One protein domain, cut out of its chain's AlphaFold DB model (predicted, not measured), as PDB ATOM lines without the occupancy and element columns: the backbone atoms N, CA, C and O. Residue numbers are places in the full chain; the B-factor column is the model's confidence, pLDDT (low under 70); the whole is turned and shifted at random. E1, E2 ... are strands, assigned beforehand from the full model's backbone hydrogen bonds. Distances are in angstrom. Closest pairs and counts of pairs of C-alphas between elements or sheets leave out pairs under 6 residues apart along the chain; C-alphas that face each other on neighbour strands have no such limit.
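AT A GLANCE: This is residues 22 to 178 of the 497 residues of an uncharacterized protein of Escherichia coli O7:K1 (strain IAI39 / ExPEC) (UniProt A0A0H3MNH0). With little regular structure, loops and short E5 fill the middle between two antiparallel sheets, a curled E3 E2 E1 E4 and a twisted E6 E7 E8 E9. The 157 printed residues hold ten named strands, E1 to E10 in order, and no named helix: all strand, with 45 residues in strands. The whole is compact, radius of gyration of the C-alphas 16.2 A, spanning 49 by 41 by 29 A.

IN THESE COORDINATES: Find C-alpha 26 at (-13.443, -53.095, 14.308); there E1, residues 26 to 34, begins its 24.2 A. Next come E2, 37 to 43, 19.3 A; E3, 55 to 57; E4, 85 to 88; E5, 112 to 114; E6, 134 to 136; E7, 139 to 141; E8, 145 to 148; E9, 151 to 155; and E10, 168 to 171, ending at (8.104, -44.950, 4.146).

HOW THE PARTS SIT: E1 to E4 form a Greek key: hairpins E1-E2 and E2-E3 make a meander, successive strands antiparallel neighbours, and E4 is E1's antiparallel neighbour. Within hydrogen-bond range look for N 32 and O 39, 2.8 A, N 57 and O 38, 2.8 A, and N 29 and O 85, 2.8 A. Hairpins E6-E7, E7-E8 and E8-E9 make another meander, with N 134 and O 141, 2.9 A, N 147 and O 140, 2.8 A, and N 146 and O 154, 2.9 A. E5 and E10 pair with no named strand.

THE WHOLE: The printed part has no cut; its farthest C-alphas, Gly 92 and Gly 158, are 49.1 A apart. Long links include E3 to E4, 27 residues. pLDDT is under 70 in 46 residues, among them 88 to 101.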
ATOM      1  N   SER A  22     -18.931 -45.635  12.942       31.58
ATOM      2  CA  SER A  22     -17.939 -45.907  11.911       31.58
ATOM      3  C   SER A  22     -18.305 -47.279  11.342       31.58
ATOM      4  O   SER A  22     -18.182 -48.289  12.024       31.58
ATOM      5  N   GLY A  23     -18.851 -47.333  10.125       34.81
ATOM      6  CA  GLY A  23     -19.257 -48.573   9.440       34.81
ATOM      7  C   GLY A  23     -18.089 -49.490   9.045       34.81
ATOM      8  O   GLY A  23     -18.107 -50.078   7.965       34.81
ATOM      9  N   VAL A  24     -17.052 -49.572   9.875       41.59
ATOM     10  CA  VAL A  24     -15.886 -50.436   9.728       41.59
ATOM     11  C   VAL A  24     -16.005 -51.550  10.771       41.59
ATOM     12  O   VAL A  24     -16.160 -51.235  11.945       41.59
ATOM     13  N   PRO A  25     -15.913 -52.835  10.388       54.78
ATOM     14  CA  PRO A  25     -15.809 -53.918  11.360       54.78
ATOM     15  C   PRO A  25     -14.507 -53.742  12.168       54.78
ATOM     16  O   PRO A  25     -13.408 -53.898  11.625       54.78
ATOM     17  N   SER A  26     -14.599 -53.335  13.434       60.94
ATOM     18  CA  SER A  26     -13.443 -53.095  14.308       60.94
ATOM     19  C   SER A  26     -13.796 -53.312  15.774       60.94
ATOM     20  O   SER A  26     -14.863 -52.888  16.206       60.94
ATOM     21  N   ALA A  27     -12.868 -53.884  16.540       67.69
ATOM     22  CA  ALA A  27     -12.925 -53.863  17.998       67.69
ATOM     23  C   ALA A  27     -12.382 -52.518  18.491       67.69
ATOM     24  O   ALA A  27     -11.263 -52.140  18.129       67.69
ATOM     25  N   SER A  28     -13.170 -51.796  19.281       76.88
ATOM     26  CA  SER A  28     -12.817 -50.458  19.769       76.88
ATOM     27  C   SER A  28     -12.403 -50.524  21.233       76.88
ATOM     28  O   SER A  28     -12.879 -51.382  21.976       76.88
ATOM     29  N   PHE A  29     -11.509 -49.642  21.663       82.00
ATOM     30  CA  PHE A  29     -10.964 -49.647  23.014       82.00
ATOM     31  C   PHE A  29     -11.179 -48.305  23.698       82.00
ATOM     32  O   PHE A  29     -11.064 -47.242  23.090       82.00
ATOM     33  N   TYR A  30     -11.470 -48.364  24.996       85.69
ATOM     34  CA  TYR A  30     -11.919 -47.201  25.746       85.69
ATOM     35  C   TYR A  30     -11.218 -47.090  27.084       85.69
ATOM     36  O   TYR A  30     -11.276 -47.990  27.924       85.69
ATOM     37  N   TYR A  31     -10.656 -45.915  27.327       89.00
ATOM     38  CA  TYR A  31     -10.360 -45.417  28.652       89.00
ATOM     39  C   TYR A  31     -11.655 -44.922  29.307       89.00
ATOM     40  O   TYR A  31     -12.392 -44.098  28.760       89.00
ATOM     41  N   GLN A  32     -11.928 -45.413  30.513       90.31
ATOM     42  CA  GLN A  32     -13.100 -45.054  31.310       90.31
ATOM     43  C   GLN A  32     -12.706 -44.750  32.762       90.31
ATOM     44  O   GLN A  32     -11.718 -45.294  33.270       90.31
ATOM     45  N   PRO A  33     -13.479 -43.915  33.480       89.56
ATOM     46  CA  PRO A  33     -13.243 -43.682  34.899       89.56
ATOM     47  C   PRO A  33     -13.469 -44.969  35.706       89.56
ATOM     48  O   PRO A  33     -14.459 -45.676  35.515       89.56
ATOM     49  N   TRP A  34     -12.573 -45.252  36.654       88.75
ATOM     50  CA  TRP A  34     -12.701 -46.386  37.569       88.75
ATOM     51  C   TRP A  34     -12.207 -46.013  38.970       88.75
ATOM     52  O   TRP A  34     -11.008 -45.951  39.242       88.75
ATOM     53  N   GLY A  35     -13.147 -45.717  39.872       88.31
ATOM     54  CA  GLY A  35     -12.822 -45.172  41.191       88.31
ATOM     55  C   GLY A  35     -12.049 -43.853  41.078       88.31
ATOM     56  O   GLY A  35     -12.541 -42.891  40.494       88.31
ATOM     57  N   GLN A  36     -10.839 -43.808  41.642       86.81
ATOM     58  CA  GLN A  36      -9.910 -42.670  41.505       86.81
ATOM     59  C   GLN A  36      -8.961 -42.796  40.301       86.81
ATOM     60  O   GLN A  36      -8.192 -41.873  40.030       86.81
ATOM     61  N   GLY A  37      -8.992 -43.937  39.611       92.50
ATOM     62  CA  GLY A  37      -8.110 -44.264  38.503       92.50
ATOM     63  C   GLY A  37      -8.831 -44.346  37.163       92.50
ATOM     64  O   GLY A  37      -9.932 -43.819  36.973       92.50
ATOM     65  N   THR A  38      -8.186 -45.042  36.237       93.56
ATOM     66  CA  THR A  38      -8.680 -45.296  34.884       93.56
ATOM     67  C   THR A  38      -8.771 -46.802  34.662       93.56
ATOM     68  O   THR A  38      -7.969 -47.554  35.216       93.56
ATOM     69  N   LYS A  39      -9.729 -47.259  33.862       91.81
ATOM     70  CA  LYS A  39      -9.737 -48.612  33.295       91.81
ATOM     71  C   LYS A  39      -9.687 -48.529  31.775       91.81
ATOM     72  O   LYS A  39     -10.200 -47.561  31.217       91.81
ATOM     73  N   TYR A  40      -9.076 -49.516  31.139       89.81
ATOM     74  CA  TYR A  40      -9.019 -49.662  29.691       89.81
ATOM     75  C   TYR A  40      -9.720 -50.961  29.302       89.81
ATOM     76  O   TYR A  40      -9.361 -52.029  29.805       89.81
ATOM     77  N   ILE A  41     -10.747 -50.842  28.467       85.06
ATOM     78  CA  ILE A  41     -11.655 -51.932  28.105       85.06
ATOM     79  C   ILE A  41     -11.777 -52.051  26.588       85.06
ATOM     80  O   ILE A  41     -11.467 -51.097  25.875       85.06
ATOM     81  N   VAL A  42     -12.268 -53.190  26.109       77.44
ATOM     82  CA  VAL A  42     -12.634 -53.412  24.705       77.44
ATOM     83  C   VAL A  42     -14.160 -53.464  24.575       77.44
ATOM     84  O   VAL A  42     -14.826 -54.129  25.367       77.44
ATOM     85  N   GLU A  43     -14.720 -52.737  23.612       68.62
ATOM     86  CA  GLU A  43     -16.120 -52.847  23.193       68.62
ATOM     87  C   GLU A  43     -16.167 -53.739  21.946       68.62
ATOM     88  O   GLU A  43     -15.398 -53.535  21.003       68.62
ATOM     89  N   ASP A  44     -17.067 -54.724  21.960       56.16
ATOM     90  CA  ASP A  44     -17.274 -55.725  20.901       56.16
ATOM     91  C   ASP A  44     -16.219 -56.857  20.848       56.16
ATOM     92  O   ASP A  44     -15.579 -57.133  19.828       56.16
ATOM     93  N   SER A  45     -16.040 -57.554  21.980       50.62
ATOM     94  CA  SER A  45     -15.240 -58.789  22.073       50.62
ATOM     95  C   SER A  45     -15.841 -59.965  21.290       50.62
ATOM     96  O   SER A  45     -15.108 -60.858  20.847       50.62
ATOM     97  N   ASP A  46     -17.160 -59.954  21.079       43.62
ATOM     98  CA  ASP A  46     -17.932 -61.178  20.833       43.62
ATOM     99  C   ASP A  46     -17.975 -61.589  19.349       43.62
ATOM    100  O   ASP A  46     -18.149 -62.767  19.013       43.62
ATOM    101  N   GLY A  47     -17.717 -60.641  18.441       45.81
ATOM    102  CA  GLY A  47     -17.604 -60.888  16.999       45.81
ATOM    103  C   GLY A  47     -16.187 -61.199  16.498       45.81
ATOM    104  O   GLY A  47     -16.034 -61.748  15.404       45.81
ATOM    105  N   TYR A  48     -15.148 -60.865  17.275       49.22
ATOM    106  CA  TYR A  48     -13.772 -60.763  16.762       49.22
ATOM    107  C   TYR A  48     -12.705 -61.540  17.549       49.22
ATOM    108  O   TYR A  48     -11.528 -61.513  17.174       49.22
ATOM    109  N   GLY A  49     -13.085 -62.253  18.617       50.78
ATOM    110  CA  GLY A  49     -12.168 -63.118  19.372       50.78
ATOM    111  C   GLY A  49     -11.077 -62.349  20.128       50.78
ATOM    112  O   GLY A  49      -9.974 -62.862  20.338       50.78
ATOM    113  N   LEU A  50     -11.339 -61.090  20.486       56.19
ATOM    114  CA  LEU A  50     -10.466 -60.271  21.328       56.19
ATOM    115  C   LEU A  50     -11.000 -60.301  22.759       56.19
ATOM    116  O   LEU A  50     -11.655 -59.371  23.216       56.19
ATOM    117  N   TYR A  51     -10.708 -61.398  23.456       58.09
ATOM    118  CA  TYR A  51     -11.018 -61.558  24.873       58.09
ATOM    119  C   TYR A  51      -9.741 -61.377  25.688       58.09
ATOM    120  O   TYR A  51      -8.868 -62.243  25.705       58.09
ATOM    121  N   PHE A  52      -9.620 -60.241  26.364       69.69
ATOM    122  CA  PHE A  52      -8.617 -60.035  27.405       69.69
ATOM    123  C   PHE A  52      -9.266 -59.259  28.560       69.69
ATOM    124  O   PHE A  52     -10.247 -58.544  28.341       69.69
ATOM    125  N   PRO A  53      -8.787 -59.437  29.802       71.38
ATOM    126  CA  PRO A  53      -9.395 -58.797  30.962       71.38
ATOM    127  C   PRO A  53      -9.255 -57.273  30.907       71.38
ATOM    128  O   PRO A  53      -8.246 -56.760  30.417       71.38
ATOM    129  N   ASP A  54     -10.225 -56.564  31.494       83.31
ATOM    130  CA  ASP A  54     -10.135 -55.125  31.756       83.31
ATOM    131  C   ASP A  54      -8.769 -54.775  32.365       83.31
ATOM    132  O   ASP A  54      -8.330 -55.364  33.360       83.31
ATOM    133  N   ILE A  55      -8.090 -53.780  31.791       87.12
ATOM    134  CA  ILE A  55      -6.809 -53.314  32.321       87.12
ATOM    135  C   ILE A  55      -7.079 -52.184  33.311       87.12
ATOM    136  O   ILE A  55      -7.546 -51.101  32.955       87.12
ATOM    137  N   HIS A  56      -6.750 -52.426  34.576       91.31
ATOM    138  CA  HIS A  56      -6.930 -51.463  35.657       91.31
ATOM    139  C   HIS A  56      -5.677 -50.598  35.844       91.31
ATOM    140  O   HIS A  56      -4.600 -51.101  36.162       91.31
ATOM    141  N   LEU A  57      -5.834 -49.278  35.723       94.00
ATOM    142  CA  LEU A  57      -4.777 -48.275  35.866       94.00
ATOM    143  C   LEU A  57      -5.083 -47.341  37.053       94.00
ATOM    144  O   LEU A  57      -5.432 -46.168  36.861       94.00
ATOM    145  N   PRO A  58      -4.971 -47.816  38.309       93.81
ATOM    146  CA  PRO A  58      -5.327 -47.022  39.486       93.81
ATOM    147  C   PRO A  58      -4.421 -45.797  39.691       93.81
ATOM    148  O   PRO A  58      -4.808 -44.862  40.388       93.81
ATOM    149  N   GLN A  59      -3.221 -45.785  39.100       94.81
ATOM    150  CA  GLN A  59      -2.267 -44.675  39.205       94.81
ATOM    151  C   GLN A  59      -2.567 -43.529  38.228       94.81
ATOM    152  O   GLN A  59      -2.005 -42.444  38.381       94.81
ATOM    153  N   VAL A  60      -3.432 -43.765  37.238       95.69
ATOM    154  CA  VAL A  60      -3.704 -42.844  36.131       95.69
ATOM    155  C   VAL A  60      -4.999 -42.099  36.390       95.69
ATOM    156  O   VAL A  60      -6.071 -42.698  36.502       95.69
ATOM    157  N   ARG A  61      -4.923 -40.771  36.444       93.31
ATOM    158  CA  ARG A  61      -6.091 -39.928  36.721       93.31
ATOM    159  C   ARG A  61      -6.888 -39.660  35.450       93.31
ATOM    160  O   ARG A  61      -6.518 -38.782  34.677       93.31
ATOM    161  N   PHE A  62      -8.039 -40.319  35.305       91.81
ATOM    162  CA  PHE A  62      -8.896 -40.187  34.120       91.81
ATOM    163  C   PHE A  62      -9.228 -38.725  33.773       91.81
ATOM    164  O   PHE A  62      -9.100 -38.306  32.632       91.81
ATOM    165  N   LYS A  63      -9.553 -37.899  34.779       90.44
ATOM    166  CA  LYS A  63      -9.886 -36.470  34.590       90.44
ATOM    167  C   LYS A  63      -8.746 -35.606  34.036       90.44
ATOM    168  O   LYS A  63      -8.993 -34.468  33.657       90.44
ATOM    169  N   GLN A  64      -7.505 -36.085  34.093       92.69
ATOM    170  CA  GLN A  64      -6.324 -35.367  33.600       92.69
ATOM    171  C   GLN A  64      -5.805 -35.951  32.286       92.69
ATOM    172  O   GLN A  64      -4.855 -35.398  31.723       92.69
ATOM    173  N   LEU A  65      -6.407 -37.052  31.831       91.88
ATOM    174  CA  LEU A  65      -5.996 -37.778  30.648       91.88
ATOM    175  C   LEU A  65      -6.258 -36.936  29.400       91.88
ATOM    176  O   LEU A  65      -7.327 -36.352  29.239       91.88
ATOM    177  N   ARG A  66      -5.248 -36.847  28.545       90.81
ATOM    178  CA  ARG A  66      -5.250 -36.066  27.308       90.81
ATOM    179  C   ARG A  66      -4.323 -36.717  26.295       90.81
ATOM    180  O   ARG A  66      -3.366 -37.382  26.693       90.81
ATOM    181  N   ARG A  67      -4.576 -36.500  25.005       89.06
ATOM    182  CA  ARG A  67      -3.654 -36.928  23.948       89.06
ATOM    183  C   ARG A  67      -2.332 -36.166  24.049       89.06
ATOM    184  O   ARG A  67      -2.298 -34.982  24.391       89.06
ATOM    185  N   VAL A  68      -1.239 -36.866  23.780       90.00
ATOM    186  CA  VAL A  68       0.061 -36.250  23.514       90.00
ATOM    187  C   VAL A  68      -0.023 -35.561  22.152       90.00
ATOM    188  O   VAL A  68      -0.681 -36.057  21.243       90.00
ATOM    189  N   SER A  69       0.647 -34.416  22.005       82.31
ATOM    190  CA  SER A  69       0.764 -33.759  20.702       82.31
ATOM    191  C   SER A  69       1.429 -34.706  19.700       82.31
ATOM    192  O   SER A  69       2.580 -35.105  19.901       82.31
ATOM    193  N   ASP A  70       0.718 -35.013  18.621       81.19
ATOM    194  CA  ASP A  70       1.189 -35.851  17.523       81.19
ATOM    195  C   ASP A  70       1.490 -34.974  16.299       81.19
ATOM    196  O   ASP A  70       0.717 -34.078  15.962       81.19
ATOM    197  N   GLY A  71       2.652 -35.178  15.677       76.50
ATOM    198  CA  GLY A  71       3.050 -34.478  14.451       76.50
ATOM    199  C   GLY A  71       2.442 -35.047  13.161       76.50
ATOM    200  O   GLY A  71       2.717 -34.529  12.076       76.50
ATOM    201  N   THR A  72       1.645 -36.111  13.246       73.19
ATOM    202  CA  THR A  72       0.915 -36.688  12.111       73.19
ATOM    203  C   THR A  72      -0.432 -35.983  11.886       73.19
ATOM    204  O   THR A  72      -1.007 -35.406  12.799       73.19
ATOM    205  N   ASN A  73      -0.916 -35.979  10.634       60.75
ATOM    206  CA  ASN A  73      -2.277 -35.547  10.286       60.75
ATOM    207  C   ASN A  73      -3.038 -36.780   9.779       60.75
ATOM    208  O   ASN A  73      -2.928 -37.105   8.591       60.75
ATOM    209  N   ASP A  74      -3.775 -37.468  10.648       61.31
ATOM    210  CA  ASP A  74      -4.659 -38.581  10.285       61.31
ATOM    211  C   ASP A  74      -6.137 -38.132  10.267       61.31
ATOM    212  O   ASP A  74      -6.551 -37.233  10.993       61.31
ATOM    213  N   GLU A  75      -6.961 -38.754   9.423       57.03
ATOM    214  CA  GLU A  75      -8.393 -38.442   9.289       57.03
ATOM    215  C   GLU A  75      -9.208 -38.816  10.539       57.03
ATOM    216  O   GLU A  75     -10.296 -38.280  10.742       57.03
ATOM    217  N   TYR A  76      -8.669 -39.698  11.388       58.31
ATOM    218  CA  TYR A  76      -9.260 -40.077  12.678       58.31
ATOM    219  C   TYR A  76      -8.615 -39.338  13.857       58.31
ATOM    220  O   TYR A  76      -8.951 -39.619  15.005       58.31
ATOM    221  N   ASP A  77      -7.703 -38.386  13.606       63.00
ATOM    222  CA  ASP A  77      -7.196 -37.507  14.656       63.00
ATOM    223  C   ASP A  77      -8.264 -36.500  15.070       63.00
ATOM    224  O   ASP A  77      -8.303 -35.367  14.593       63.00
ATOM    225  N   SER A  78      -9.114 -36.908  16.009       65.00
ATOM    226  CA  SER A  78      -9.860 -35.970  16.838       65.00
ATOM    227  C   SER A  78      -8.980 -35.585  18.033       65.00
ATOM    228  O   SER A  78      -8.654 -36.453  18.849       65.00
ATOM    229  N   PRO A  79      -8.546 -34.317  18.166       63.94
ATOM    230  CA  PRO A  79      -7.780 -33.868  19.332       63.94
ATOM    231  C   PRO A  79      -8.584 -33.958  20.635       63.94
ATOM    232  O   PRO A  79      -8.000 -34.050  21.713       63.94
ATOM    233  N   ASP A  80      -9.914 -33.936  20.518       68.56
ATOM    234  CA  ASP A  80     -10.850 -33.903  21.640       68.56
ATOM    235  C   ASP A  80     -11.284 -35.302  22.103       68.56
ATOM    236  O   ASP A  80     -11.857 -35.436  23.186       68.56
ATOM    237  N   ASP A  81     -11.008 -36.344  21.312       75.50
ATOM    238  CA  ASP A  81     -11.366 -37.721  21.647       75.50
ATOM    239  C   ASP A  81     -10.138 -38.498  22.127       75.50
ATOM    240  O   ASP A  81      -9.168 -38.656  21.392       75.50
ATOM    241  N   ILE A  82     -10.168 -38.976  23.370       79.75
ATOM    242  CA  ILE A  82      -9.113 -39.822  23.954       79.75
ATOM    243  C   ILE A  82      -9.329 -41.318  23.676       79.75
ATOM    244  O   ILE A  82      -8.453 -42.115  23.994       79.75
ATOM    245  N   ASN A  83     -10.480 -41.699  23.118       80.12
ATOM    246  CA  ASN A  83     -10.887 -43.077  22.858       80.12
ATOM    247  C   ASN A  83     -10.978 -43.348  21.347       80.12
ATOM    248  O   ASN A  83     -12.019 -43.762  20.843       80.12
ATOM    249  N   ASN A  84      -9.872 -43.136  20.627       75.50
ATOM    250  CA  ASN A  84      -9.751 -43.509  19.208       75.50
ATOM    251  C   ASN A  84      -8.988 -44.826  19.003       75.50
ATOM    252  O   ASN A  84      -8.607 -45.144  17.871       75.50
ATOM    253  N   ASP A  85      -8.714 -45.561  20.080       81.44
ATOM    254  CA  ASP A  85      -7.980 -46.815  20.009       81.44
ATOM    255  C   ASP A  85      -8.887 -47.886  19.385       81.44
ATOM    256  O   ASP A  85      -9.993 -48.139  19.860       81.44
ATOM    257  N   PHE A  86      -8.439 -48.535  18.311       75.50
ATOM    258  CA  PHE A  86      -9.201 -49.607  17.665       75.50
ATOM    259  C   PHE A  86      -8.305 -50.618  16.961       75.50
ATOM    260  O   PHE A  86      -7.164 -50.335  16.605       75.50
ATOM    261  N   VAL A  87      -8.859 -51.799  16.688       71.62
ATOM    262  CA  VAL A  87      -8.284 -52.827  15.818       71.62
ATOM    263  C   VAL A  87      -9.320 -53.197  14.760       71.62
ATOM    264  O   VAL A  87     -10.388 -53.717  15.080       71.62
ATOM    265  N   ARG A  88      -9.021 -52.940  13.481       62.91
ATOM    266  CA  ARG A  88      -9.877 -53.383  12.367       62.91
ATOM    267  C   ARG A  88      -9.840 -54.894  12.200       62.91
ATOM    268  O   ARG A  88      -8.778 -55.509  12.288       62.91
ATOM    269  N   VAL A  89     -10.991 -55.458  11.851       56.50
ATOM    270  CA  VAL A  89     -11.160 -56.890  11.610       56.50
ATOM    271  C   VAL A  89     -11.769 -57.098  10.225       56.50
ATOM    272  O   VAL A  89     -12.633 -56.342   9.789       56.50
ATOM    273  N   ASP A  90     -11.276 -58.080   9.469       52.03
ATOM    274  CA  ASP A  90     -11.762 -58.324   8.107       52.03
ATOM    275  C   ASP A  90     -13.130 -59.022   8.149       52.03
ATOM    276  O   ASP A  90     -13.236 -60.203   8.489       52.03
ATOM    277  N   GLY A  91     -14.185 -58.276   7.811       39.69
ATOM    278  CA  GLY A  91     -15.586 -58.680   7.970       39.69
ATOM    279  C   GLY A  91     -16.065 -59.839   7.087       39.69
ATOM    280  O   GLY A  91     -17.231 -60.208   7.180       39.69
ATOM    281  N   GLY A  92     -15.215 -60.411   6.226       37.59
ATOM    282  CA  GLY A  92     -15.591 -61.514   5.328       37.59
ATOM    283  C   GLY A  92     -14.939 -62.868   5.616       37.59
ATOM    284  O   GLY A  92     -15.340 -63.856   5.006       37.59
ATOM    285  N   ALA A  93     -13.930 -62.935   6.489       39.34
ATOM    286  CA  ALA A  93     -13.060 -64.110   6.563       39.34
ATOM    287  C   ALA A  93     -13.046 -64.839   7.914       39.34
ATOM    288  O   ALA A  93     -12.499 -65.934   7.962       39.34
ATOM    289  N   TYR A  94     -13.558 -64.261   9.014       40.47
ATOM    290  CA  TYR A  94     -13.274 -64.734  10.395       40.47
ATOM    291  C   TYR A  94     -11.767 -64.999  10.660       40.47
ATOM    292  O   TYR A  94     -11.372 -65.686  11.609       40.47
ATOM    293  N   ILE A  95     -10.917 -64.444   9.793       38.97
ATOM    294  CA  ILE A  95      -9.465 -64.466   9.830       38.97
ATOM    295  C   ILE A  95      -9.084 -63.040  10.180       38.97
ATOM    296  O   ILE A  95      -9.417 -62.098   9.452       38.97
ATOM    297  N   ARG A  96      -8.386 -62.885  11.304       45.50
ATOM    298  CA  ARG A  96      -7.740 -61.626  11.655       45.50
ATOM    299  C   ARG A  96      -6.752 -61.324  10.531       45.50
ATOM    300  O   ARG A  96      -5.767 -62.035  10.355       45.50
ATOM    301  N   THR A  97      -7.014 -60.307   9.717       40.50
ATOM    302  CA  THR A  97      -5.929 -59.735   8.923       40.50
ATOM    303  C   THR A  97      -5.257 -58.721   9.840       40.50
ATOM    304  O   THR A  97      -5.833 -57.685  10.149       40.50
ATOM    305  N   ASN A  98      -4.088 -59.096  10.369       41.75
ATOM    306  CA  ASN A  98      -3.275 -58.351  11.341       41.75
ATOM    307  C   ASN A  98      -2.859 -56.971  10.798       41.75
ATOM    308  O   ASN A  98      -1.713 -56.801  10.402       41.75
ATOM    309  N   GLY A  99      -3.782 -56.016  10.629       48.81
ATOM    310  CA  GLY A  99      -3.484 -54.927   9.708       48.81
ATOM    311  C   GLY A  99      -4.309 -53.653   9.744       48.81
ATOM    312  O   GLY A  99      -4.449 -53.003   8.708       48.81
ATOM    313  N   GLY A 100      -4.825 -53.240  10.896       57.09
ATOM    314  CA  GLY A 100      -5.489 -51.938  10.993       57.09
ATOM    315  C   GLY A 100      -5.754 -51.501  12.418       57.09
ATOM    316  O   GLY A 100      -6.875 -51.109  12.727       57.09
ATOM    317  N   TRP A 101      -4.756 -51.651  13.278       66.25
ATOM    318  CA  TRP A 101      -4.770 -51.118  14.631       66.25
ATOM    319  C   TRP A 101      -4.374 -49.632  14.663       66.25
ATOM    320  O   TRP A 101      -3.514 -49.186  13.908       66.25
ATOM    321  N   ARG A 102      -5.016 -48.853  15.522       75.62
ATOM    322  CA  ARG A 102      -4.676 -47.461  15.803       75.62
ATOM    323  C   ARG A 102      -4.656 -47.317  17.313       75.62
ATOM    324  O   ARG A 102      -5.617 -47.723  17.957       75.62
ATOM    325  N   PHE A 103      -3.575 -46.758  17.846       81.56
ATOM    326  CA  PHE A 103      -3.480 -46.388  19.253       81.56
ATOM    327  C   PHE A 103      -2.900 -44.992  19.373       81.56
ATOM    328  O   PHE A 103      -1.989 -44.633  18.624       81.56
ATOM    329  N   ASP A 104      -3.417 -44.238  20.331       85.38
ATOM    330  CA  ASP A 104      -2.960 -42.892  20.619       85.38
ATOM    331  C   ASP A 104      -2.044 -42.868  21.849       85.38
ATOM    332  O   ASP A 104      -2.260 -43.547  22.857       85.38
ATOM    333  N   TRP A 105      -1.013 -42.024  21.797       91.00
ATOM    334  CA  TRP A 105      -0.232 -41.696  22.986       91.00
ATOM    335  C   TRP A 105      -1.055 -40.780  23.887       91.00
ATOM    336  O   TRP A 105      -1.437 -39.678  23.484       91.00
ATOM    337  N   LEU A 106      -1.289 -41.195  25.132       93.50
ATOM    338  CA  LEU A 106      -1.994 -40.381  26.124       93.50
ATOM    339  C   LEU A 106      -1.084 -40.008  27.289       93.50
ATOM    340  O   LEU A 106      -0.084 -40.663  27.573       93.50
ATOM    341  N   THR A 107      -1.454 -38.960  28.015       94.81
ATOM    342  CA  THR A 107      -0.791 -38.571  29.254       94.81
ATOM    343  C   THR A 107      -1.771 -38.006  30.268       94.81
ATOM    344  O   THR A 107      -2.706 -37.300  29.908       94.81
ATOM    345  N   ASP A 108      -1.544 -38.266  31.557       94.44
ATOM    346  CA  ASP A 108      -2.195 -37.533  32.654       94.44
ATOM    347  C   ASP A 108      -1.334 -36.350  33.157       94.44
ATOM    348  O   ASP A 108      -1.703 -35.634  34.091       94.44
ATOM    349  N   GLY A 109      -0.187 -36.103  32.513       93.62
ATOM    350  CA  GLY A 109       0.840 -35.142  32.914       93.62
ATOM    351  C   GLY A 109       1.947 -35.725  33.793       93.62
ATOM    352  O   GLY A 109       2.939 -35.041  34.032       93.62
ATOM    353  N   ARG A 110       1.803 -36.966  34.268       94.75
ATOM    354  CA  ARG A 110       2.832 -37.693  35.024       94.75
ATOM    355  C   ARG A 110       3.248 -38.986  34.330       94.75
ATOM    356  O   ARG A 110       4.419 -39.349  34.377       94.75
ATOM    357  N   HIS A 111       2.294 -39.680  33.732       96.88
ATOM    358  CA  HIS A 111       2.475 -40.946  33.042       96.88
ATOM    359  C   HIS A 111       2.234 -40.751  31.546       96.88
ATOM    360  O   HIS A 111       1.431 -39.902  31.152       96.88
ATOM    361  N   ILE A 112       2.910 -41.555  30.729       97.56
ATOM    362  CA  ILE A 112       2.584 -41.746  29.315       97.56
ATOM    363  C   ILE A 112       1.894 -43.099  29.179       97.56
ATOM    364  O   ILE A 112       2.312 -44.066  29.823       97.56
ATOM    365  N   LEU A 113       0.839 -43.157  28.371       95.25
ATOM    366  CA  LEU A 113       0.102 -44.373  28.064       95.25
ATOM    367  C   LEU A 113       0.166 -44.699  26.577       95.25
ATOM    368  O   LEU A 113       0.195 -43.796  25.743       95.25
ATOM    369  N   TRP A 114       0.120 -45.993  26.287       91.81
ATOM    370  CA  TRP A 114      -0.043 -46.547  24.948       91.81
ATOM    371  C   TRP A 114      -0.822 -47.863  25.038       91.81
ATOM    372  O   TRP A 114      -0.438 -48.732  25.827       91.81
ATOM    373  N   ALA A 115      -1.905 -48.017  24.268       87.31
ATOM    374  CA  ALA A 115      -2.706 -49.248  24.177       87.31
ATOM    375  C   ALA A 115      -3.059 -49.867  25.552       87.31
ATOM    376  O   ALA A 115      -2.807 -51.046  25.824       87.31
ATOM    377  N   GLY A 116      -3.574 -49.038  26.465       88.81
ATOM    378  CA  GLY A 116      -3.959 -49.454  27.818       88.81
ATOM    379  C   GLY A 116      -2.813 -49.668  28.817       88.81
ATOM    380  O   GLY A 116      -3.076 -50.073  29.946       88.81
ATOM    381  N   LYS A 117      -1.551 -49.390  28.464       91.06
ATOM    382  CA  LYS A 117      -0.387 -49.595  29.347       91.06
ATOM    383  C   LYS A 117       0.294 -48.295  29.739       91.06
ATOM    384  O   LYS A 117       0.393 -47.386  28.926       91.06
ATOM    385  N   ILE A 118       0.828 -48.238  30.963       95.25
ATOM    386  CA  ILE A 118       1.785 -47.195  31.361       95.25
ATOM    387  C   ILE A 118       3.135 -47.527  30.735       95.25
ATOM    388  O   ILE A 118       3.706 -48.581  31.008       95.25
ATOM    389  N   VAL A 119       3.654 -46.601  29.936       96.31
ATOM    390  CA  VAL A 119       4.959 -46.711  29.288       96.31
ATOM    391  C   VAL A 119       6.045 -46.615  30.351       96.31
ATOM    392  O   VAL A 119       6.061 -45.690  31.169       96.31
ATOM    393  N   GLN A 120       6.944 -47.596  30.364       95.25
ATOM    394  CA  GLN A 120       8.032 -47.684  31.332       95.25
ATOM    395  C   GLN A 120       9.333 -48.066  30.638       95.25
ATOM    396  O   GLN A 120       9.374 -48.960  29.796       95.25
ATOM    397  N   ASN A 121      10.408 -47.394  31.040       96.31
ATOM    398  CA  ASN A 121      11.745 -47.676  30.544       96.31
ATOM    399  C   ASN A 121      12.406 -48.798  31.372       96.31
ATOM    400  O   ASN A 121      12.175 -48.866  32.585       96.31
ATOM    401  N   PRO A 122      13.244 -49.662  30.762       94.12
ATOM    402  CA  PRO A 122      13.947 -50.724  31.478       94.12
ATOM    403  C   PRO A 122      14.835 -50.206  32.627       94.12
ATOM    404  O   PRO A 122      15.362 -49.088  32.549       94.12
ATOM    405  N   PRO A 123      15.083 -51.012  33.678       93.25
ATOM    406  CA  PRO A 123      16.012 -50.646  34.746       93.25
ATOM    407  C   PRO A 123      17.390 -50.240  34.206       93.25
ATOM    408  O   PRO A 123      17.923 -50.874  33.301       93.25
ATOM    409  N   GLY A 124      17.975 -49.183  34.774       93.88
ATOM    410  CA  GLY A 124      19.276 -48.655  34.344       93.88
ATOM    411  C   GLY A 124      19.215 -47.649  33.190       93.88
ATOM    412  O   GLY A 124      20.242 -47.068  32.854       93.88
ATOM    413  N   THR A 125      18.032 -47.387  32.628       95.50
ATOM    414  CA  THR A 125      17.821 -46.317  31.640       95.50
ATOM    415  C   THR A 125      17.102 -45.110  32.267       95.50
ATOM    416  O   THR A 125      16.508 -45.245  33.347       95.50
ATOM    417  N   PRO A 126      17.170 -43.911  31.653       95.38
ATOM    418  CA  PRO A 126      16.432 -42.739  32.123       95.38
ATOM    419  C   PRO A 126      14.932 -43.023  32.248       95.38
ATOM    420  O   PRO A 126      14.389 -43.842  31.513       95.38
ATOM    421  N   ARG A 127      14.247 -42.362  33.187       96.38
ATOM    422  CA  ARG A 127      12.785 -42.489  33.315       96.38
ATOM    423  C   ARG A 127      12.092 -41.752  32.172       96.38
ATOM    424  O   ARG A 127      12.607 -40.733  31.730       96.38
ATOM    425  N   VAL A 128      10.910 -42.235  31.784       97.62
ATOM    426  CA  VAL A 128      10.037 -41.552  30.817       97.62
ATOM    427  C   VAL A 128       9.743 -40.137  31.311       97.62
ATOM    428  O   VAL A 128       9.265 -39.962  32.438       97.62
ATOM    429  N   ASP A 129      10.012 -39.141  30.476       96.81
ATOM    430  CA  ASP A 129       9.766 -37.737  30.781       96.81
ATOM    431  C   ASP A 129       8.518 -37.221  30.059       96.81
ATOM    432  O   ASP A 129       8.571 -36.720  28.935       96.81
ATOM    433  N   ALA A 130       7.374 -37.299  30.743       95.69
ATOM    434  CA  ALA A 130       6.085 -36.894  30.187       95.69
ATOM    435  C   ALA A 130       6.021 -35.410  29.773       95.69
ATOM    436  O   ALA A 130       5.187 -35.045  28.950       95.69
ATOM    437  N   ALA A 131       6.881 -34.547  30.330       94.62
ATOM    438  CA  ALA A 131       6.871 -33.115  30.032       94.62
ATOM    439  C   ALA A 131       7.483 -32.783  28.662       94.62
ATOM    440  O   ALA A 131       7.067 -31.815  28.026       94.62
ATOM    441  N   THR A 132       8.471 -33.564  28.218       95.25
ATOM    442  CA  THR A 132       9.145 -33.370  26.922       95.25
ATOM    443  C   THR A 132       8.699 -34.370  25.859       95.25
ATOM    444  O   THR A 132       9.121 -34.259  24.710       95.25
ATOM    445  N   PHE A 133       7.827 -35.308  26.231       96.44
ATOM    446  CA  PHE A 133       7.321 -36.353  25.357       96.44
ATOM    447  C   PHE A 133       6.549 -35.770  24.165       96.44
ATOM    448  O   PHE A 133       5.598 -35.000  24.327       96.44
ATOM    449  N   ARG A 134       6.951 -36.156  22.956       93.81
ATOM    450  CA  ARG A 134       6.299 -35.801  21.693       93.81
ATOM    451  C   ARG A 134       6.087 -37.051  20.853       93.81
ATOM    452  O   ARG A 134       6.968 -37.906  20.792       93.81
ATOM    453  N   ALA A 135       4.941 -37.125  20.187       90.38
ATOM    454  CA  ALA A 135       4.569 -38.253  19.348       90.38
ATOM    455  C   ALA A 135       4.644 -37.907  17.855       90.38
ATOM    456  O   ALA A 135       4.567 -36.747  17.444       90.38
ATOM    457  N   TRP A 136       4.809 -38.947  17.047       87.31
ATOM    458  CA  TRP A 136       4.683 -38.938  15.599       87.31
ATOM    459  C   TRP A 136       4.107 -40.292  15.168       87.31
ATOM    460  O   TRP A 136       4.843 -41.214  14.801       87.31
ATOM    461  N   GLY A 137       2.788 -40.451  15.258       82.25
ATOM    462  CA  GLY A 137       2.119 -41.737  15.090       82.25
ATOM    463  C   GLY A 137       2.605 -42.750  16.125       82.25
ATOM    464  O   GLY A 137       2.620 -42.484  17.322       82.25
ATOM    465  N   ARG A 138       3.075 -43.916  15.673       84.06
ATOM    466  CA  ARG A 138       3.587 -44.982  16.559       84.06
ATOM    467  C   ARG A 138       4.979 -44.720  17.120       84.06
ATOM    468  O   ARG A 138       5.411 -45.419  18.032       84.06
ATOM    469  N   PHE A 139       5.691 -43.742  16.568       89.12
ATOM    470  CA  PHE A 139       6.969 -43.278  17.089       89.12
ATOM    471  C   PHE A 139       6.734 -42.189  18.128       89.12
ATOM    472  O   PHE A 139       5.865 -41.337  17.960       89.12
ATOM    473  N   ALA A 140       7.562 -42.157  19.161       93.75
ATOM    474  CA  ALA A 140       7.625 -41.015  20.052       93.75
ATOM    475  C   ALA A 140       9.042 -40.813  20.584       93.75
ATOM    476  O   ALA A 140       9.909 -41.681  20.471       93.75
ATOM    477  N   ALA A 141       9.283 -39.648  21.165       96.12
ATOM    478  CA  ALA A 141      10.537 -39.333  21.820       96.12
ATOM    479  C   ALA A 141      10.287 -38.414  23.012       96.12
ATOM    480  O   ALA A 141       9.467 -37.498  22.938       96.12
ATOM    481  N   ASP A 142      11.035 -38.627  24.087       96.75
ATOM    482  CA  ASP A 142      11.253 -37.609  25.112       96.75
ATOM    483  C   ASP A 142      12.697 -37.112  25.037       96.75
ATOM    484  O   ASP A 142      13.454 -37.500  24.148       96.75
ATOM    485  N   LYS A 143      13.104 -36.231  25.947       95.88
ATOM    486  CA  LYS A 143      14.463 -35.678  25.936       95.88
ATOM    487  C   LYS A 143      15.589 -36.723  26.032       95.88
ATOM    488  O   LYS A 143      16.706 -36.377  25.656       95.88
ATOM    489  N   ASP A 144      15.324 -37.941  26.522       96.81
ATOM    490  CA  ASP A 144      16.337 -38.964  26.805       96.81
ATOM    491  C   ASP A 144      16.184 -40.269  26.007       96.81
ATOM    492  O   ASP A 144      17.148 -41.027  25.861       96.81
ATOM    493  N   SER A 145      14.992 -40.573  25.501       97.88
ATOM    494  CA  SER A 145      14.665 -41.881  24.937       97.88
ATOM    495  C   SER A 145      13.807 -41.785  23.681       97.88
ATOM    496  O   SER A 145      12.970 -40.895  23.533       97.88
ATOM    497  N   LEU A 146      14.029 -42.740  22.780       96.81
ATOM    498  CA  LEU A 146      13.167 -43.008  21.638       96.81
ATOM    499  C   LEU A 146      12.206 -44.142  21.977       96.81
ATOM    500  O   LEU A 146      12.548 -45.069  22.719       96.81
ATOM    501  N   TYR A 147      11.018 -44.052  21.396       95.06
ATOM    502  CA  TYR A 147       9.918 -44.957  21.639       95.06
ATOM    503  C   TYR A 147       9.287 -45.413  20.339       95.06
ATOM    504  O   TYR A 147       9.163 -44.659  19.369       95.06
ATOM    505  N   PHE A 148       8.809 -46.645  20.369       89.62
ATOM    506  CA  PHE A 148       7.902 -47.168  19.371       89.62
ATOM    507  C   PHE A 148       6.894 -48.055  20.075       89.62
ATOM    508  O   PHE A 148       7.277 -48.885  20.899       89.62
ATOM    509  N   ASP A 149       5.613 -47.903  19.753       86.00
ATOM    510  CA  ASP A 149       4.604 -48.881  20.164       86.00
ATOM    511  C   ASP A 149       4.443 -49.069  21.685       86.00
ATOM    512  O   ASP A 149       4.086 -50.152  22.166       86.00
ATOM    513  N   GLY A 150       4.680 -47.995  22.441       90.25
ATOM    514  CA  GLY A 150       4.631 -47.988  23.903       90.25
ATOM    515  C   GLY A 150       5.900 -48.498  24.586       90.25
ATOM    516  O   GLY A 150       5.923 -48.599  25.813       90.25
ATOM    517  N   GLU A 151       6.956 -48.810  23.832       92.00
ATOM    518  CA  GLU A 151       8.201 -49.371  24.354       92.00
ATOM    519  C   GLU A 151       9.400 -48.475  24.048       92.00
ATOM    520  O   GLU A 151       9.462 -47.815  23.010       92.00
ATOM    521  N   ARG A 152      10.381 -48.470  24.955       95.25
ATOM    522  CA  ARG A 152      11.669 -47.813  24.723       95.25
ATOM    523  C   ARG A 152      12.484 -48.606  23.708       95.25
ATOM    524  O   ARG A 152      12.725 -49.794  23.910       95.25
ATOM    525  N   THR A 153      13.001 -47.928  22.694       93.38
ATOM    526  CA  THR A 153      13.736 -48.557  21.589       93.38
ATOM    527  C   THR A 153      15.191 -48.121  21.485       93.38
ATOM    528  O   THR A 153      16.019 -48.914  21.040       93.38
ATOM    529  N   ASP A 154      15.531 -46.896  21.895       95.31
ATOM    530  CA  ASP A 154      16.904 -46.370  21.829       95.31
ATOM    531  C   ASP A 154      17.086 -45.127  22.726       95.31
ATOM    532  O   ASP A 154      16.135 -44.634  23.337       95.31
ATOM    533  N   ASP A 155      18.313 -44.612  22.800       96.19
ATOM    534  CA  ASP A 155      18.643 -43.329  23.430       96.19
ATOM    535  C   ASP A 155      18.326 -42.147  22.497       96.19
ATOM    536  O   ASP A 155      18.562 -42.223  21.290       96.19
ATOM    537  N   ASN A 156      17.893 -41.012  23.058       96.75
ATOM    538  CA  ASN A 156      17.625 -39.779  22.308       96.75
ATOM    539  C   ASN A 156      18.645 -38.662  22.595       96.75
ATOM    540  O   ASN A 156      18.303 -37.541  22.977       96.75
ATOM    541  N   HIS A 157      19.930 -38.959  22.412       93.75
ATOM    542  CA  HIS A 157      21.013 -38.019  22.698       93.75
ATOM    543  C   HIS A 157      22.121 -38.054  21.645       93.75
ATOM    544  O   HIS A 157      22.297 -39.038  20.926       93.75
ATOM    545  N   GLY A 158      22.906 -36.976  21.583       94.00
ATOM    546  CA  GLY A 158      24.065 -36.885  20.696       94.00
ATOM    547  C   GLY A 158      23.677 -37.038  19.225       94.00
ATOM    548  O   GLY A 158      22.765 -36.368  18.745       94.00
ATOM    549  N   GLU A 159      24.364 -37.928  18.508       92.69
ATOM    550  CA  GLU A 159      24.092 -38.195  17.088       92.69
ATOM    551  C   GLU A 159      22.710 -38.807  16.836       92.69
ATOM    552  O   GLU A 159      22.134 -38.588  15.774       92.69
ATOM    553  N   LYS A 160      22.146 -39.507  17.828       94.12
ATOM    554  CA  LYS A 160      20.829 -40.142  17.732       94.12
ATOM    555  C   LYS A 160      19.681 -39.157  17.924       94.12
ATOM    556  O   LYS A 160      18.541 -39.494  17.614       94.12
ATOM    557  N   GLN A 161      19.972 -37.952  18.423       95.38
ATOM    558  CA  GLN A 161      18.951 -36.999  18.835       95.38
ATOM    559  C   GLN A 161      18.027 -36.612  17.676       95.38
ATOM    560  O   GLN A 161      18.482 -36.031  16.680       95.38
ATOM    561  N   VAL A 162      16.736 -36.890  17.849       94.94
ATOM    562  CA  VAL A 162      15.703 -36.606  16.853       94.94
ATOM    563  C   VAL A 162      15.395 -35.113  16.771       94.94
ATOM    564  O   VAL A 162      15.148 -34.448  17.778       94.94
ATOM    565  N   ASP A 163      15.403 -34.578  15.552       94.25
ATOM    566  CA  ASP A 163      14.857 -33.255  15.239       94.25
ATOM    567  C   ASP A 163      13.361 -33.396  14.915       94.25
ATOM    568  O   ASP A 163      12.980 -33.524  13.747       94.25
ATOM    569  N   MET A 164      12.523 -33.389  15.964       89.62
ATOM    570  CA  MET A 164      11.062 -33.558  15.863       89.62
ATOM    571  C   MET A 164      10.404 -32.558  14.904       89.62
ATOM    572  O   MET A 164       9.416 -32.900  14.264       89.62
ATOM    573  N   ASP A 165      10.946 -31.344  14.774       88.88
ATOM    574  CA  ASP A 165      10.348 -30.291  13.946       88.88
ATOM    575  C   ASP A 165      10.583 -30.527  12.444       88.88
ATOM    576  O   ASP A 165       9.895 -29.956  11.597       88.88
ATOM    577  N   SER A 166      11.576 -31.349  12.093       90.81
ATOM    578  CA  SER A 166      11.872 -31.733  10.707       90.81
ATOM    579  C   SER A 166      11.555 -33.189  10.388       90.81
ATOM    580  O   SER A 166      11.805 -33.644   9.266       90.81
ATOM    581  N   LEU A 167      11.054 -33.914  11.386       89.31
ATOM    582  CA  LEU A 167      10.736 -35.318  11.280       89.31
ATOM    583  C   LEU A 167       9.641 -35.503  10.235       89.31
ATOM    584  O   LEU A 167       8.667 -34.760  10.173       89.31
ATOM    585  N   GLN A 168       9.831 -36.485   9.370       83.25
ATOM    586  CA  GLN A 168       8.871 -36.815   8.335       83.25
ATOM    587  C   GLN A 168       8.867 -38.312   8.087       83.25
ATOM    588  O   GLN A 168       9.888 -39.002   8.173       83.25
ATOM    589  N   GLN A 169       7.698 -38.811   7.712       77.50
ATOM    590  CA  GLN A 169       7.556 -40.179   7.266       77.50
ATOM    591  C   GLN A 169       8.054 -40.313   5.826       77.50
ATOM    592  O   GLN A 169       7.555 -39.664   4.903       77.50
ATOM    593  N   VAL A 170       9.044 -41.184   5.634       72.12
ATOM    594  CA  VAL A 170       9.648 -41.444   4.317       72.12
ATOM    595  C   VAL A 170       9.362 -42.847   3.793       72.12
ATOM    596  O   VAL A 170       9.735 -43.162   2.670       72.12
ATOM    597  N   GLY A 171       8.630 -43.656   4.564       55.94
ATOM    598  CA  GLY A 171       8.104 -44.950   4.146       55.94
ATOM    599  C   GLY A 171       6.630 -45.137   4.524       55.94
ATOM    600  O   GLY A 171       6.277 -45.142   5.710       55.94
ATOM    601  N   GLY A 172       5.794 -45.365   3.505       51.28
ATOM    602  CA  GLY A 172       4.399 -45.818   3.584       51.28
ATOM    603  C   GLY A 172       3.308 -44.740   3.678       51.28
ATOM    604  O   GLY A 172       3.599 -43.560   3.811       51.28
ATOM    605  N   ARG A 173       2.033 -45.143   3.537       46.53
ATOM    606  CA  ARG A 173       0.880 -44.221   3.488       46.53
ATOM    607  C   ARG A 173       0.613 -43.531   4.830       46.53
ATOM    608  O   ARG A 173       0.412 -44.206   5.833       46.53
ATOM    609  N   MET A 174       0.516 -42.202   4.799       39.97
ATOM    610  CA  MET A 174       0.126 -41.360   5.942       39.97
ATOM    611  C   MET A 174      -1.388 -41.432   6.222       39.97
ATOM    612  O   MET A 174      -1.815 -41.301   7.354       39.97
ATOM    613  N   ASN A 175      -2.194 -41.703   5.192       44.59
ATOM    614  CA  ASN A 175      -3.663 -41.745   5.224       44.59
ATOM    615  C   ASN A 175      -4.241 -43.174   5.255       44.59
ATOM    616  O   ASN A 175      -5.404 -43.380   4.921       44.59
ATOM    617  N   SER A 176      -3.426 -44.195   5.553       48.50
ATOM    618  CA  SER A 176      -3.885 -45.591   5.604       48.50
ATOM    619  C   SER A 176      -3.843 -46.212   6.996       48.50
ATOM    620  O   SER A 176      -3.743 -47.441   7.073       48.50
ATOM    621  N   LEU A 177      -3.973 -45.398   8.049       48.19
ATOM    622  CA  LEU A 177      -4.162 -45.851   9.433       48.19
ATOM    623  C   LEU A 177      -2.971 -46.579  10.068       48.19
ATOM    624  O   LEU A 177      -3.168 -47.407  10.946       48.19
ATOM    625  N   ASP A 178      -1.744 -46.306   9.614       51.09
ATOM    626  CA  ASP A 178      -0.535 -46.749  10.322       51.09
ATOM    627  C   ASP A 178       0.689 -45.906   9.908       51.09
ATOM    628  O   ASP A 178       1.311 -46.107   8.848       51.09
TER     629      ASP A 178